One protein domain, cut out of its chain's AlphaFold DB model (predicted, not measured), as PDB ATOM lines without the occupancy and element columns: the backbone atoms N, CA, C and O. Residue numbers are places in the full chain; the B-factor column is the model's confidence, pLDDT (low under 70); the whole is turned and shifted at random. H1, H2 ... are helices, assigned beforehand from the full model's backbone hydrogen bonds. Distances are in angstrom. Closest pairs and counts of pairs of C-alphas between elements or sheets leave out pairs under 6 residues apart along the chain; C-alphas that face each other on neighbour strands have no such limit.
ATOM      1  N   TRP A 202      41.506  43.640  87.524       77.88
ATOM      2  CA  TRP A 202      40.299  44.457  87.705       77.88
ATOM      3  C   TRP A 202      39.487  44.624  86.407       77.88
ATOM      4  O   TRP A 202      38.262  44.564  86.416       77.88
ATOM      5  N   GLY A 203      40.161  44.808  85.266       73.75
ATOM      6  CA  GLY A 203      39.500  44.891  83.962       73.75
ATOM      7  C   GLY A 203      38.819  43.583  83.548       73.75
ATOM      8  O   GLY A 203      37.749  43.628  82.946       73.75
ATOM      9  N   SER A 204      39.412  42.436  83.897       78.94
ATOM     10  CA  SER A 204      38.800  41.117  83.711       78.94
ATOM     11  C   SER A 204      37.570  40.941  84.604       78.94
ATOM     12  O   SER A 204      36.534  40.491  84.121       78.94
ATOM     13  N   ASP A 205      37.647  41.346  85.873       74.25
ATOM     14  CA  ASP A 205      36.537  41.229  86.828       74.25
ATOM     15  C   ASP A 205      35.345  42.111  86.422       74.25
ATOM     16  O   ASP A 205      34.188  41.694  86.494       74.25
ATOM     17  N   LEU A 206      35.619  43.317  85.908       72.56
ATOM     18  CA  LEU A 206      34.597  44.195  85.338       72.56
ATOM     19  C   LEU A 206      33.927  43.557  84.112       72.56
ATOM     20  O   LEU A 206      32.704  43.609  84.000       72.56
ATOM     21  N   ALA A 207      34.708  42.959  83.206       77.94
ATOM     22  CA  ALA A 207      34.174  42.301  82.015       77.94
ATOM     23  C   ALA A 207      33.254  41.128  82.391       77.94
ATOM     24  O   ALA A 207      32.117  41.082  81.932       77.94
ATOM     25  N   GLN A 208      33.683  40.264  83.317       76.38
ATOM     26  CA  GLN A 208      32.859  39.157  83.820       76.38
ATOM     27  C   GLN A 208      31.582  39.648  84.513       76.38
ATOM     28  O   GLN A 208      30.515  39.056  84.359       76.38
ATOM     29  N   THR A 209      31.667  40.757  85.252       72.69
ATOM     30  CA  THR A 209      30.497  41.359  85.905       72.69
ATOM     31  C   THR A 209      29.503  41.903  84.881       72.69
ATOM     32  O   THR A 209      28.300  41.750  85.074       72.69
ATOM     33  N   LEU A 210      29.984  42.509  83.789       74.00
ATOM     34  CA  LEU A 210      29.143  42.981  82.685       74.00
ATOM     35  C   LEU A 210      28.505  41.820  81.908       74.00
ATOM     36  O   LEU A 210      27.331  41.914  81.558       74.00
ATOM     37  N   ASP A 211      29.227  40.719  81.707       79.44
ATOM     38  CA  ASP A 211      28.687  39.517  81.062       79.44
ATOM     39  C   ASP A 211      27.562  38.889  81.901       79.44
ATOM     40  O   ASP A 211      26.493  38.576  81.374       79.44
ATOM     41  N   LEU A 212      27.732  38.788  83.225       71.25
ATOM     42  CA  LEU A 212      26.666  38.342  84.136       71.25
ATOM     43  C   LEU A 212      25.448  39.277  84.107       71.25
ATOM     44  O   LEU A 212      24.315  38.808  84.168       71.25
ATOM     45  N   LEU A 213      25.681  40.583  83.968       72.06
ATOM     46  CA  LEU A 213      24.659  41.629  83.841       72.06
ATOM     47  C   LEU A 213      23.813  41.488  82.570       72.06
ATOM     48  O   LEU A 213      22.619  41.778  82.580       72.06
ATOM     49  N   LEU A 214      24.441  41.067  81.471       78.94
ATOM     50  CA  LEU A 214      23.775  40.850  80.189       78.94
ATOM     51  C   LEU A 214      23.009  39.520  80.163       78.94
ATOM     52  O   LEU A 214      21.966  39.428  79.516       78.94
ATOM     53  N   VAL A 215      23.499  38.498  80.875       82.69
ATOM     54  CA  VAL A 215      22.896  37.154  80.911       82.69
ATOM     55  C   VAL A 215      21.771  37.044  81.946       82.69
ATOM     56  O   VAL A 215      20.749  36.412  81.680       82.69
ATOM     57  N   HIS A 216      21.926  37.636  83.130       70.00
ATOM     58  CA  HIS A 216      20.889  37.675  84.160       70.00
ATOM     59  C   HIS A 216      20.214  39.044  84.143       70.00
ATOM     60  O   HIS A 216      20.796  40.035  84.568       70.00
ATOM     61  N   LYS A 217      18.942  39.096  83.730       81.62
ATOM     62  CA  LYS A 217      18.091  40.306  83.763       81.62
ATOM     63  C   LYS A 217      17.803  40.832  85.186       81.62
ATOM     64  O   LYS A 217      16.879  41.619  85.380       81.62
ATOM     65  N   ASP A 218      18.559  40.392  86.188       82.25
ATOM     66  CA  ASP A 218      18.436  40.833  87.569       82.25
ATOM     67  C   ASP A 218      19.290  42.088  87.807       82.25
ATOM     68  O   ASP A 218      20.449  42.056  88.237       82.25
ATOM     69  N   PHE A 219      18.677  43.235  87.521       80.69
ATOM     70  CA  PHE A 219      19.272  44.554  87.719       80.69
ATOM     71  C   PHE A 219      19.639  44.845  89.188       80.69
ATOM     72  O   PHE A 219      20.460  45.729  89.455       80.69
ATOM     73  N   GLY A 220      19.067  44.118  90.157       85.75
ATOM     74  CA  GLY A 220      19.308  44.336  91.582       85.75
ATOM     75  C   GLY A 220      20.710  43.914  92.022       85.75
ATOM     76  O   GLY A 220      21.400  44.667  92.718       85.75
ATOM     77  N   ILE A 221      21.151  42.727  91.597       82.00
ATOM     78  CA  ILE A 221      22.491  42.192  91.897       82.00
ATOM     79  C   ILE A 221      23.552  42.996  91.144       82.00
ATOM     80  O   ILE A 221      24.529  43.465  91.733       82.00
ATOM     81  N   ALA A 222      23.292  43.250  89.863       77.06
ATOM     82  CA  ALA A 222      24.108  44.074  88.988       77.06
ATOM     83  C   ALA A 222      24.474  45.439  89.591       77.06
ATOM     84  O   ALA A 222      25.644  45.817  89.640       77.06
ATOM     85  N   LYS A 223      23.470  46.166  90.099       82.62
ATOM     86  CA  LYS A 223      23.644  47.498  90.695       82.62
ATOM     87  C   LYS A 223      24.493  47.467  91.967       82.62
ATOM     88  O   LYS A 223      25.204  48.432  92.247       82.62
ATOM     89  N   ARG A 224      24.420  46.395  92.769       85.44
ATOM     90  CA  ARG A 224      25.263  46.247  93.970       85.44
ATOM     91  C   ARG A 224      26.715  45.979  93.585       85.44
ATOM     92  O   ARG A 224      27.598  46.679  94.077       85.44
ATOM     93  N   LEU A 225      26.944  45.046  92.659       79.56
ATOM     94  CA  LEU A 225      28.283  44.713  92.168       79.56
ATOM     95  C   LEU A 225      28.947  45.907  91.472       79.56
ATOM     96  O   LEU A 225      30.104  46.214  91.748       79.56
ATOM     97  N   SER A 226      28.209  46.648  90.641       77.00
ATOM     98  CA  SER A 226      28.741  47.830  89.960       77.00
ATOM     99  C   SER A 226      29.142  48.935  90.940       77.00
ATOM    100  O   SER A 226      30.192  49.553  90.771       77.00
ATOM    101  N   LYS A 227      28.345  49.172  91.994       83.88
ATOM    102  CA  LYS A 227      28.685  50.124  93.064       83.88
ATOM    103  C   LYS A 227      29.947  49.701  93.812       83.88
ATOM    104  O   LYS A 227      30.797  50.548  94.081       83.88
ATOM    105  N   GLN A 228      30.082  48.414  94.126       82.75
ATOM    106  CA  GLN A 228      31.255  47.889  94.819       82.75
ATOM    107  C   GLN A 228      32.520  48.029  93.961       82.75
ATOM    108  O   GLN A 228      33.500  48.616  94.419       82.75
ATOM    109  N   LEU A 229      32.465  47.631  92.686       79.94
ATOM    110  CA  LEU A 229      33.575  47.799  91.740       79.94
ATOM    111  C   LEU A 229      33.943  49.269  91.518       79.94
ATOM    112  O   LEU A 229      35.125  49.601  91.437       79.94
ATOM    113  N   ALA A 230      32.952  50.161  91.440       80.06
ATOM    114  CA  ALA A 230      33.193  51.596  91.329       80.06
ATOM    115  C   ALA A 230      33.885  52.157  92.583       80.06
ATOM    116  O   ALA A 230      34.814  52.955  92.457       80.06
ATOM    117  N   SER A 231      33.479  51.717  93.779       81.56
ATOM    118  CA  SER A 231      34.111  52.096  95.050       81.56
ATOM    119  C   SER A 231      35.565  51.619  95.135       81.56
ATOM    120  O   SER A 231      36.460  52.390  95.495       81.56
ATOM    121  N   GLU A 232      35.837  50.377  94.735       79.00
ATOM    122  CA  GLU A 232      37.193  49.824  94.688       79.00
ATOM    123  C   GLU A 232      38.068  50.546  93.657       79.00
ATOM    124  O   GLU A 232      39.198  50.936  93.962       79.00
ATOM    125  N   ALA A 233      37.536  50.807  92.460       77.31
ATOM    126  CA  ALA A 233      38.230  51.562  91.423       77.31
ATOM    127  C   ALA A 233      38.549  52.990  91.874       77.31
ATOM    128  O   ALA A 233      39.661  53.478  91.656       77.31
ATOM    129  N   LEU A 234      37.598  53.649  92.540       79.94
ATOM    130  CA  LEU A 234      37.792  54.977  93.106       79.94
ATOM    131  C   LEU A 234      38.850  54.950  94.212       79.94
ATOM    132  O   LEU A 234      39.729  55.808  94.226       79.94
ATOM    133  N   SER A 235      38.836  53.949  95.091       75.62
ATOM    134  CA  SER A 235      39.834  53.777  96.155       75.62
ATOM    135  C   SER A 235      41.242  53.540  95.588       75.62
ATOM    136  O   SER A 235      42.214  54.160  96.023       75.62
ATOM    137  N   LEU A 236      41.363  52.716  94.543       77.06
ATOM    138  CA  LEU A 236      42.626  52.470  93.839       77.06
ATOM    139  C   LEU A 236      43.133  53.719  93.107       77.06
ATOM    140  O   LEU A 236      44.327  54.035  93.150       77.06
ATOM    141  N   ALA A 237      42.239  54.443  92.430       75.94
ATOM    142  CA  ALA A 237      42.576  55.663  91.707       75.94
ATOM    143  C   ALA A 237      42.987  56.789  92.665       75.94
ATOM    144  O   ALA A 237      44.008  57.446  92.443       75.94
ATOM    145  N   THR A 238      42.239  56.977  93.752       79.88
ATOM    146  CA  THR A 238      42.527  57.994  94.768       79.88
ATOM    147  C   THR A 238      43.822  57.685  95.504       79.88
ATOM    148  O   THR A 238      44.665  58.572  95.597       79.88
ATOM    149  N   GLY A 239      44.068  56.438  95.919       76.69
ATOM    150  CA  GLY A 239      45.336  56.042  96.543       76.69
ATOM    151  C   GLY A 239      46.554  56.364  95.667       76.69
ATOM    152  O   GLY A 239      47.541  56.931  96.144       76.69
ATOM    153  N   ARG A 240      46.463  56.105  94.355       75.62
ATOM    154  CA  ARG A 240      47.519  56.456  93.387       75.62
ATOM    155  C   ARG A 240      47.669  57.955  93.188       75.62
ATOM    156  O   ARG A 240      48.796  58.435  93.102       75.62
ATOM    157  N   ALA A 241      46.562  58.688  93.118       73.69
ATOM    158  CA  ALA A 241      46.595  60.140  93.025       73.69
ATOM    159  C   ALA A 241      47.259  60.739  94.274       73.69
ATOM    160  O   ALA A 241      48.152  61.573  94.150       73.69
ATOM    161  N   PHE A 242      46.912  60.259  95.471       78.31
ATOM    162  CA  PHE A 242      47.551  60.682  96.713       78.31
ATOM    163  C   PHE A 242      49.040  60.341  96.738       78.31
ATOM    164  O   PHE A 242      49.838  61.192  97.123       78.31
ATOM    165  N   PHE A 243      49.444  59.159  96.272       74.81
ATOM    166  CA  PHE A 243      50.861  58.809  96.162       74.81
ATOM    167  C   PHE A 243      51.612  59.716  95.174       74.81
ATOM    168  O   PHE A 243      52.660  60.270  95.507       74.81
ATOM    169  N   ALA A 244      51.060  59.922  93.974       71.62
ATOM    170  CA  ALA A 244      51.659  60.765  92.941       71.62
ATOM    171  C   ALA A 244      51.775  62.232  93.385       71.62
ATOM    172  O   ALA A 244      52.765  62.893  93.088       71.62
ATOM    173  N   MET A 245      50.799  62.714  94.158       74.06
ATOM    174  CA  MET A 245      50.818  64.043  94.770       74.06
ATOM    175  C   MET A 245      51.730  64.137  96.008       74.06
ATOM    176  O   MET A 245      51.791  65.196  96.628       74.06
ATOM    177  N   GLY A 246      52.403  63.053  96.415       76.06
ATOM    178  CA  GLY A 246      53.231  63.019  97.627       76.06
ATOM    179  C   GLY A 246      52.432  63.143  98.933       76.06
ATOM    180  O   GLY A 246      52.987  63.505  99.969       76.06
TER     181      GLY A 246
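What this domain is: This is residues 202 to 246 of the 351 residues of an uncharacterized protein of Didymella rabiei (UniProt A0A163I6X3). Two helices make a lopsided hairpin: H1, the shorter, runs one way, and the much longer H2 folds back beside it and sticks out beyond it with residues 234 to 244. The printed part has 45 residues with two named helices, H1 then H2, and no named strand; its class is all helix. It is loose, with a radius of gyration of the C-alphas of 13.3 A, and a rod in outline, spanning 44 by 18 by 7 A.

How they stand to each other: H1, residues 202 to 215, and H2, residues 219 to 244, form a helical hairpin. They run opposite ways at a shallow tilt of 15 degrees. They touch, H2 with residues 219 to 229 alone; the closest C-alphas, those of Leu 213 and Ala 222, are 5.7 A apart. In H1 and H2 every O i to N i+4 pair is within hydrogen-bond range.

Where its parts are: H1 measures 20.1 A from C-alpha 202 at (40.299, 44.457, 87.705) to C-alpha 215. H2 measures 36.6 A from C-alpha 219 at (19.272, 44.554, 87.719) to C-alpha 244 at (51.659, 60.765, 92.941).

The domain as a whole: The C-alphas farthest apart, those of Lys 217 and Gly 246, are 44.1 A apart. The link from H1 to H2 is tight, and residues 215 to 220 stand free. The printed part has no cut, and no printed residue is under 70 in pLDDT.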